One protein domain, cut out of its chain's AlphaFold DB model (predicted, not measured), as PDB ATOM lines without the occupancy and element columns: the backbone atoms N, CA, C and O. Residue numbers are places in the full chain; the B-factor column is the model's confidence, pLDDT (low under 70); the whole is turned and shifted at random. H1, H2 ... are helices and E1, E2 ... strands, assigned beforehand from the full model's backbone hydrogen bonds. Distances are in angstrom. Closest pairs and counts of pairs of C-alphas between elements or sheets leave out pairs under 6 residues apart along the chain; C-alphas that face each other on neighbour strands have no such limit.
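Overview. This is residues 228 to 300 of the 670 residues of an uncharacterized protein of Mollisia scopiformis (UniProt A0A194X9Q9). A small three-stranded sheet has three helices round it: H2 near E1, short H3 near E2 and E3, and long H1 meeting E1 with its last turn, its start reaching away. The printed part has 73 residues with H1, H2, E1, E2, E3 and H3 in that order; the sheet E1 E2 E3 is a meander, each strand the antiparallel neighbour of the one before. The class is mixed; the whole is compact, radius of gyration of the C-alphas 11.7 A, spans 35 by 28 by 21 A.

Arrangement. E2, residues 274 to 277, forms hairpins with E1, residues 268 to 271, and E3, residues 282 to 284; N 269 and O 276, 3.1 A, and N 275 and O 284, 2.9 A, are within hydrogen-bond range. H1, residues 228 to 243, only grazes the sheet; its closest C-alphas to E1, Glu 243 and Ala 270, are 6.7 A apart. H2, residues 250 to 262, and H3, residues 292 to 298, also only graze it; they are close but not clearly touching, closest C-alphas Leu 259 and Glu 295, 7.3 A. Every O i to N i+4 pair is within range in H1, 8 of 9 in H2, 2 of 3 in H3.

Along the chain. H1 begins at C-alpha 228 (34.266, -2.610, 40.189) and is 22.4 A long; H3 ends at C-alpha 298 (44.200, 17.137, 38.322).

Size, cuts and confidence. The printed part has no cut and no long link; residues 228 to 246 are under pLDDT 70.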
ATOM      1  N   ASP A 228      33.343  -3.746  40.320       59.53
ATOM      2  CA  ASP A 228      34.266  -2.610  40.189       59.53
ATOM      3  C   ASP A 228      34.025  -1.599  41.314       59.53
ATOM      4  O   ASP A 228      34.974  -1.149  41.948       59.53
ATOM      5  N   TYR A 229      32.757  -1.314  41.635       66.69
ATOM      6  CA  TYR A 229      32.396  -0.441  42.757       66.69
ATOM      7  C   TYR A 229      32.901  -0.992  44.102       66.69
ATOM      8  O   TYR A 229      33.492  -0.259  44.891       66.69
ATOM      9  N   GLN A 230      32.766  -2.301  44.349       64.12
ATOM     10  CA  GLN A 230      33.337  -2.936  45.545       64.12
ATOM     11  C   GLN A 230      34.875  -2.931  45.559       64.12
ATOM     12  O   GLN A 230      35.470  -2.920  46.639       64.12
ATOM     13  N   ALA A 231      35.539  -2.944  44.400       67.38
ATOM     14  CA  ALA A 231      36.992  -2.806  44.314       67.38
ATOM     15  C   ALA A 231      37.448  -1.356  44.574       67.38
ATOM     16  O   ALA A 231      38.398  -1.151  45.328       67.38
ATOM     17  N   GLU A 232      36.741  -0.364  44.019       66.81
ATOM     18  CA  GLU A 232      36.953   1.069  44.264       66.81
ATOM     19  C   GLU A 232      36.749   1.407  45.751       66.81
ATOM     20  O   GLU A 232      37.593   2.057  46.364       66.81
ATOM     21  N   GLU A 233      35.689   0.885  46.371       68.94
ATOM     22  CA  GLU A 233      35.390   1.101  47.789       68.94
ATOM     23  C   GLU A 233      36.400   0.403  48.717       68.94
ATOM     24  O   GLU A 233      36.872   0.994  49.689       68.94
ATOM     25  N   ARG A 234      36.859  -0.812  48.382       69.38
ATOM     26  CA  ARG A 234      37.993  -1.437  49.091       69.38
ATOM     27  C   ARG A 234      39.270  -0.605  48.962       69.38
ATOM     28  O   ARG A 234      39.987  -0.458  49.952       69.38
ATOM     29  N   LEU A 235      39.542  -0.031  47.786       69.50
ATOM     30  CA  LEU A 235      40.697   0.841  47.575       69.50
ATOM     31  C   LEU A 235      40.594   2.102  48.450       69.50
ATOM     32  O   LEU A 235      41.527   2.381  49.205       69.50
ATOM     33  N   ARG A 236      39.440   2.787  48.447       68.25
ATOM     34  CA  ARG A 236      39.134   3.925  49.336       68.25
ATOM     35  C   ARG A 236      39.370   3.576  50.803       68.25
ATOM     36  O   ARG A 236      40.102   4.288  51.485       68.25
ATOM     37  N   GLN A 237      38.853   2.442  51.275       69.25
ATOM     38  CA  GLN A 237      39.057   1.995  52.656       69.25
ATOM     39  C   GLN A 237      40.526   1.672  52.975       69.25
ATOM     40  O   GLN A 237      40.956   1.892  54.107       69.25
ATOM     41  N   THR A 238      41.322   1.178  52.018       69.94
ATOM     42  CA  THR A 238      42.772   0.993  52.229       69.94
ATOM     43  C   THR A 238      43.554   2.306  52.239       69.94
ATOM     44  O   THR A 238      44.457   2.442  53.062       69.94
ATOM     45  N   LEU A 239      43.180   3.286  51.407       63.31
ATOM     46  CA  LEU A 239      43.769   4.629  51.416       63.31
ATOM     47  C   LEU A 239      43.438   5.352  52.730       63.31
ATOM     48  O   LEU A 239      44.344   5.786  53.431       63.31
ATOM     49  N   PHE A 240      42.176   5.348  53.160       65.50
ATOM     50  CA  PHE A 240      41.752   5.941  54.434       65.50
ATOM     51  C   PHE A 240      42.435   5.285  55.656       65.50
ATOM     52  O   PHE A 240      42.788   5.953  56.629       65.50
ATOM     53  N   LYS A 241      42.699   3.969  55.600       67.62
ATOM     54  CA  LYS A 241      43.493   3.247  56.618       67.62
ATOM     55  C   LYS A 241      44.995   3.568  56.580       67.62
ATOM     56  O   LYS A 241      45.664   3.336  57.589       67.62
ATOM     57  N   ARG A 242      45.531   4.087  55.468       62.69
ATOM     58  CA  ARG A 242      46.882   4.678  55.408       62.69
ATOM     59  C   ARG A 242      46.891   6.107  55.935       62.69
ATOM     60  O   ARG A 242      47.745   6.419  56.750       62.69
ATOM     61  N   GLU A 243      45.924   6.934  55.549       61.53
ATOM     62  CA  GLU A 243      45.838   8.337  55.984       61.53
ATOM     63  C   GLU A 243      45.659   8.473  57.500       61.53
ATOM     64  O   GLU A 243      46.232   9.373  58.099       61.53
ATOM     65  N   LYS A 244      45.003   7.511  58.167       62.78
ATOM     66  CA  LYS A 244      45.003   7.418  59.644       62.78
ATOM     67  C   LYS A 244      46.379   7.152  60.290       62.78
ATOM     68  O   LYS A 244      46.454   7.080  61.515       62.78
ATOM     69  N   LYS A 245      47.446   6.977  59.505       67.94
ATOM     70  CA  LYS A 245      48.848   6.915  59.956       67.94
ATOM     71  C   LYS A 245      49.687   8.111  59.496       67.94
ATOM     72  O   LYS A 245      50.839   8.206  59.907       67.94
ATOM     73  N   ASP A 246      49.151   8.971  58.633       69.31
ATOM     74  CA  ASP A 246      49.853  10.159  58.156       69.31
ATOM     75  C   ASP A 246      49.707  11.306  59.168       69.31
ATOM     76  O   ASP A 246      48.700  11.420  59.869       69.31
ATOM     77  N   THR A 247      50.727  12.157  59.261       80.44
ATOM     78  CA  THR A 247      50.784  13.280  60.213       80.44
ATOM     79  C   THR A 247      50.350  14.613  59.595       80.44
ATOM     80  O   THR A 247      50.495  15.666  60.219       80.44
ATOM     81  N   SER A 248      49.796  14.582  58.378       85.38
ATOM     82  CA  SER A 248      49.268  15.758  57.684       85.38
ATOM     83  C   SER A 248      48.189  16.499  58.487       85.38
ATOM     84  O   SER A 248      47.355  15.876  59.147       85.38
ATOM     85  N   PRO A 249      48.143  17.842  58.404       86.56
ATOM     86  CA  PRO A 249      47.184  18.635  59.163       86.56
ATOM     87  C   PRO A 249      45.738  18.402  58.673       86.56
ATOM     88  O   PRO A 249      45.527  18.239  57.468       86.56
ATOM     89  N   PRO A 250      44.714  18.465  59.553       86.06
ATOM     90  CA  PRO A 250      43.335  18.093  59.203       86.06
ATOM     91  C   PRO A 250      42.737  18.829  57.995       86.06
ATOM     92  O   PRO A 250      42.006  18.225  57.213       86.06
ATOM     93  N   TRP A 251      43.086  20.106  57.791       89.88
ATOM     94  CA  TRP A 251      42.622  20.890  56.638       89.88
ATOM     95  C   TRP A 251      43.109  20.329  55.294       89.88
ATOM     96  O   TRP A 251      42.429  20.487  54.280       89.88
ATOM     97  N   LEU A 252      44.270  19.664  55.271       90.56
ATOM     98  CA  LEU A 252      44.811  19.047  54.063       90.56
ATOM     99  C   LEU A 252      44.007  17.794  53.714       90.56
ATOM    100  O   LEU A 252      43.556  17.661  52.579       90.56
ATOM    101  N   LEU A 253      43.755  16.933  54.704       89.19
ATOM    102  CA  LEU A 253      42.946  15.720  54.551       89.19
ATOM    103  C   LEU A 253      41.516  16.057  54.093       89.19
ATOM    104  O   LEU A 253      41.046  15.507  53.098       89.19
ATOM    105  N   GLN A 254      40.869  17.039  54.732       88.75
ATOM    106  CA  GLN A 254      39.539  17.528  54.345       88.75
ATOM    107  C   GLN A 254      39.524  18.117  52.920       88.75
ATOM    108  O   GLN A 254      38.590  17.894  52.147       88.75
ATOM    109  N   GLY A 255      40.583  18.837  52.529       89.56
ATOM    110  CA  GLY A 255      40.750  19.332  51.164       89.56
ATOM    111  C   GLY A 255      40.863  18.205  50.130       89.56
ATOM    112  O   GLY A 255      40.249  18.279  49.064       89.56
ATOM    113  N   LEU A 256      41.606  17.140  50.444       91.38
ATOM    114  CA  LEU A 256      41.755  15.971  49.572       91.38
ATOM    115  C   LEU A 256      40.467  15.144  49.468       91.38
ATOM    116  O   LEU A 256      40.133  14.694  48.374       91.38
ATOM    117  N   GLU A 257      39.702  15.000  50.548       89.69
ATOM    118  CA  GLU A 257      38.377  14.365  50.542       89.69
ATOM    119  C   GLU A 257      37.385  15.105  49.620       89.69
ATOM    120  O   GLU A 257      36.708  14.492  48.781       89.69
ATOM    121  N   GLY A 258      37.393  16.442  49.674       90.56
ATOM    122  CA  GLY A 258      36.648  17.295  48.746       90.56
ATOM    123  C   GLY A 258      37.065  17.120  47.278       90.56
ATOM    124  O   GLY A 258      36.220  17.196  46.384       90.56
ATOM    125  N   LEU A 259      38.344  16.829  47.007       92.12
ATOM    126  CA  LEU A 259      38.817  16.509  45.656       92.12
ATOM    127  C   LEU A 259      38.451  15.087  45.222       92.12
ATOM    128  O   LEU A 259      38.016  14.924  44.086       92.12
ATOM    129  N   ARG A 260      38.532  14.073  46.092       91.06
ATOM    130  CA  ARG A 260      38.124  12.685  45.767       91.06
ATOM    131  C   ARG A 260      36.653  12.592  45.375       91.06
ATOM    132  O   ARG A 260      36.298  11.838  44.477       91.06
ATOM    133  N   SER A 261      35.815  13.427  45.983       85.50
ATOM    134  CA  SER A 261      34.395  13.551  45.632       85.50
ATOM    135  C   SER A 261      34.157  14.151  44.235       85.50
ATOM    136  O   SER A 261      33.157  13.842  43.594       85.50
ATOM    137  N   ARG A 262      35.075  14.994  43.735       91.31
ATOM    138  CA  ARG A 262      35.017  15.615  42.393       91.31
ATOM    139  C   ARG A 262      35.753  14.817  41.314       91.31
ATOM    140  O   ARG A 262      35.442  14.947  40.133       91.31
ATOM    141  N   TYR A 263      36.745  14.037  41.726       92.56
ATOM    142  CA  TYR A 263      37.747  13.386  40.887       92.56
ATOM    143  C   TYR A 263      37.900  11.919  41.314       92.56
ATOM    144  O   TYR A 263      38.985  11.471  41.662       92.56
ATOM    145  N   ALA A 264      36.786  11.177  41.333       86.75
ATOM    146  CA  ALA A 264      36.730   9.811  41.869       86.75
ATOM    147  C   ALA A 264      37.653   8.814  41.141       86.75
ATOM    148  O   ALA A 264      38.149   7.871  41.749       86.75
ATOM    149  N   ASP A 265      37.913   9.044  39.851       89.50
ATOM    150  CA  ASP A 265      38.823   8.218  39.052       89.50
ATOM    151  C   ASP A 265      40.314   8.520  39.318       89.50
ATOM    152  O   ASP A 265      41.180   7.780  38.845       89.50
ATOM    153  N   ASP A 266      40.646   9.589  40.043       92.69
ATOM    154  CA  ASP A 266      42.014  10.049  40.287       92.69
ATOM    155  C   ASP A 266      42.567   9.499  41.614       92.69
ATOM    156  O   ASP A 266      41.909   9.549  42.651       92.69
ATOM    157  N   THR A 267      43.803   8.999  41.601       91.38
ATOM    158  CA  THR A 267      44.441   8.369  42.768       91.38
ATOM    159  C   THR A 267      45.546   9.237  43.358       91.38
ATOM    160  O   THR A 267      46.519   9.602  42.694       91.38
ATOM    161  N   PHE A 268      45.372   9.582  44.633       93.44
ATOM    162  CA  PHE A 268      46.311  10.392  45.398       93.44
ATOM    163  C   PHE A 268      46.157  10.177  46.907       93.44
ATOM    164  O   PHE A 268      45.046   9.973  47.408       93.44
ATOM    165  N   GLU A 269      47.273  10.257  47.629       91.75
ATOM    166  CA  GLU A 269      47.369  10.133  49.091       91.75
ATOM    167  C   GLU A 269      48.124  11.338  49.686       91.75
ATOM    168  O   GLU A 269      48.893  12.006  48.988       91.75
ATOM    169  N   ALA A 270      47.858  11.666  50.953       91.06
ATOM    170  CA  ALA A 270      48.695  12.589  51.713       91.06
ATOM    171  C   ALA A 270      49.926  11.844  52.257       91.06
ATOM    172  O   ALA A 270      49.826  10.678  52.644       91.06
ATOM    173  N   GLU A 271      51.081  12.507  52.269       88.88
ATOM    174  CA  GLU A 271      52.307  11.972  52.863       88.88
ATOM    175  C   GLU A 271      53.138  13.129  53.438       88.88
ATOM    176  O   GLU A 271      53.643  13.974  52.698       88.88
ATOM    177  N   ASN A 272      53.282  13.183  54.767       86.94
ATOM    178  CA  ASN A 272      54.098  14.171  55.491       86.94
ATOM    179  C   ASN A 272      53.767  15.647  55.153       86.94
ATOM    180  O   ASN A 272      54.662  16.484  55.010       86.94
ATOM    181  N   GLY A 273      52.483  15.989  54.992       87.62
ATOM    182  CA  GLY A 273      52.030  17.342  54.639       87.62
ATOM    183  C   GLY A 273      52.165  17.714  53.155       87.62
ATOM    184  O   GLY A 273      51.853  18.847  52.778       87.62
ATOM    185  N   MET A 274      52.604  16.781  52.307       91.75
ATOM    186  CA  MET A 274      52.620  16.898  50.845       91.75
ATOM    187  C   MET A 274      51.484  16.063  50.234       91.75
ATOM    188  O   MET A 274      50.980  15.127  50.854       91.75
ATOM    189  N   ILE A 275      51.072  16.397  49.008       93.50
ATOM    190  CA  ILE A 275      50.045  15.654  48.261       93.50
ATOM    191  C   ILE A 275      50.720  14.831  47.166       93.50
ATOM    192  O   ILE A 275      51.379  15.397  46.293       93.50
ATOM    193  N   LYS A 276      50.521  13.515  47.168       94.06
ATOM    194  CA  LYS A 276      51.186  12.584  46.256       94.06
ATOM    195  C   LYS A 276      50.227  12.044  45.206       94.06
ATOM    196  O   LYS A 276      49.287  11.320  45.520       94.06
ATOM    197  N   CYS A 277      50.475  12.382  43.944       94.81
ATOM    198  CA  CYS A 277      49.733  11.878  42.789       94.81
ATOM    199  C   CYS A 277      50.224  10.474  42.408       94.81
ATOM    200  O   CYS A 277      51.298  10.330  41.815       94.81
ATOM    201  N   SER A 278      49.434   9.438  42.692       91.06
ATOM    202  CA  SER A 278      49.780   8.046  42.374       91.06
ATOM    203  C   SER A 278      49.764   7.772  40.860       91.06
ATOM    204  O   SER A 278      50.570   6.988  40.369       91.06
ATOM    205  N   ASP A 279      48.904   8.467  40.107       90.50
ATOM    206  CA  ASP A 279      48.780   8.363  38.640       90.50
ATOM    207  C   ASP A 279      49.988   8.887  37.850       90.50
ATOM    208  O   ASP A 279      50.207   8.505  36.699       90.50
ATOM    209  N   CYS A 280      50.747   9.807  38.444       91.44
ATOM    210  CA  CYS A 280      51.788  10.568  37.758       91.44
ATOM    211  C   CYS A 280      53.137  10.590  38.488       91.44
ATOM    212  O   CYS A 280      54.103  11.114  37.934       91.44
ATOM    213  N   GLY A 281      53.213  10.026  39.700       90.69
ATOM    214  CA  GLY A 281      54.436   9.922  40.497       90.69
ATOM    215  C   GLY A 281      55.018  11.274  40.909       90.69
ATOM    216  O   GLY A 281      56.236  11.429  40.913       90.69
ATOM    217  N   ARG A 282      54.164  12.274  41.174       92.75
ATOM    218  CA  ARG A 282      54.586  13.639  41.529       92.75
ATOM    219  C   ARG A 282      54.027  14.071  42.873       92.75
ATOM    220  O   ARG A 282      52.837  13.895  43.135       92.75
ATOM    221  N   ASP A 283      54.883  14.724  43.643       93.44
ATOM    222  CA  ASP A 283      54.544  15.326  44.924       93.44
ATOM    223  C   ASP A 283      54.247  16.821  44.738       93.44
ATOM    224  O   ASP A 283      54.949  17.536  44.017       93.44
ATOM    225  N   PHE A 284      53.198  17.304  45.397       93.44
ATOM    226  CA  PHE A 284      52.721  18.677  45.312       93.44
ATOM    227  C   PHE A 284      52.661  19.290  46.702       93.44
ATOM    228  O   PHE A 284      52.006  18.765  47.604       93.44
ATOM    229  N   LYS A 285      53.314  20.442  46.866       92.56
ATOM    230  CA  LYS A 285      53.169  21.240  48.080       92.56
ATOM    231  C   LYS A 285      51.800  21.933  48.042       92.56
ATOM    232  O   LYS A 285      51.534  22.639  47.061       92.56
ATOM    233  N   PRO A 286      50.925  21.747  49.048       86.94
ATOM    234  CA  PRO A 286      49.666  22.482  49.107       86.94
ATOM    235  C   PRO A 286      49.932  23.991  49.192       86.94
ATOM    236  O   PRO A 286      50.970  24.431  49.692       86.94
ATOM    237  N   ALA A 287      49.000  24.795  48.682       84.06
ATOM    238  CA  ALA A 287      49.078  26.243  48.824       84.06
ATOM    239  C   ALA A 287      48.715  26.651  50.260       84.06
ATOM    240  O   ALA A 287      47.971  25.942  50.940       84.06
ATOM    241  N   ASN A 288      49.141  27.844  50.687       77.81
ATOM    242  CA  ASN A 288      48.751  28.418  51.985       77.81
ATOM    243  C   ASN A 288      47.219  28.490  52.170       77.81
ATOM    244  O   ASN A 288      46.736  28.480  53.296       77.81
ATOM    245  N   ASN A 289      46.466  28.519  51.062       70.06
ATOM    246  CA  ASN A 289      45.005  28.582  51.024       70.06
ATOM    247  C   ASN A 289      44.380  27.256  50.518       70.06
ATOM    248  O   ASN A 289      43.303  27.266  49.923       70.06
ATOM    249  N   GLY A 290      45.059  26.115  50.702       83.50
ATOM    250  CA  GLY A 290      44.513  24.776  50.455       83.50
ATOM    251  C   GLY A 290      45.013  24.057  49.192       83.50
ATOM    252  O   GLY A 290      46.107  24.287  48.678       83.50
ATOM    253  N   VAL A 291      44.192  23.131  48.691       90.94
ATOM    254  CA  VAL A 291      44.554  22.132  47.660       90.94
ATOM    255  C   VAL A 291      44.421  22.618  46.203       90.94
ATOM    256  O   VAL A 291      44.498  21.824  45.268       90.94
ATOM    257  N   SER A 292      44.240  23.921  45.969       88.56
ATOM    258  CA  SER A 292      43.958  24.497  44.641       88.56
ATOM    259  C   SER A 292      45.054  24.238  43.595       88.56
ATOM    260  O   SER A 292      44.744  23.908  42.449       88.56
ATOM    261  N   ASN A 293      46.330  24.300  43.992       88.62
ATOM    262  CA  ASN A 293      47.475  23.959  43.132       88.62
ATOM    263  C   ASN A 293      47.497  22.478  42.714       88.62
ATOM    264  O   ASN A 293      48.085  22.131  41.691       88.62
ATOM    265  N   PHE A 294      46.860  21.603  43.495       95.00
ATOM    266  CA  PHE A 294      46.692  20.200  43.142       95.00
ATOM    267  C   PHE A 294      45.471  20.004  42.230       95.00
ATOM    268  O   PHE A 294      45.563  19.290  41.236       95.00
ATOM    269  N   GLU A 295      44.364  20.720  42.467       94.62
ATOM    270  CA  GLU A 295      43.191  20.696  41.578       94.62
ATOM    271  C   GLU A 295      43.522  21.168  40.146       94.62
ATOM    272  O   GLU A 295      43.048  20.575  39.174       94.62
ATOM    273  N   THR A 296      44.380  22.181  39.969       93.69
ATOM    274  CA  THR A 296      44.836  22.599  38.627       93.69
ATOM    275  C   THR A 296      45.695  21.532  37.941       93.69
ATOM    276  O   THR A 296      45.575  21.341  36.727       93.69
ATOM    277  N   HIS A 297      46.492  20.772  38.697       95.00
ATOM    278  CA  HIS A 297      47.197  19.599  38.184       95.00
ATOM    279  C   HIS A 297      46.232  18.459  37.803       95.00
ATOM    280  O   HIS A 297      46.346  17.939  36.689       95.00
ATOM    281  N   LEU A 298      45.237  18.133  38.638       95.50
ATOM    282  CA  LEU A 298      44.200  17.137  38.322       95.50
ATOM    283  C   LEU A 298      43.401  17.511  37.060       95.50
ATOM    284  O   LEU A 298      42.935  16.635  36.332       95.50
ATOM    285  N   ARG A 299      43.252  18.807  36.758       95.00
ATOM    286  CA  ARG A 299      42.631  19.311  35.518       95.00
ATOM    287  C   ARG A 299      43.582  19.345  34.309       95.00
ATOM    288  O   ARG A 299      43.134  19.610  33.196       95.00
ATOM    289  N   SER A 300      44.879  19.088  34.486       96.50
ATOM    290  CA  SER A 300      45.870  19.209  33.409       96.50
ATOM    291  C   SER A 300      45.741  18.106  32.348       96.50
ATOM    292  O   SER A 300      45.510  16.933  32.651       96.50
TER     293      SER A 300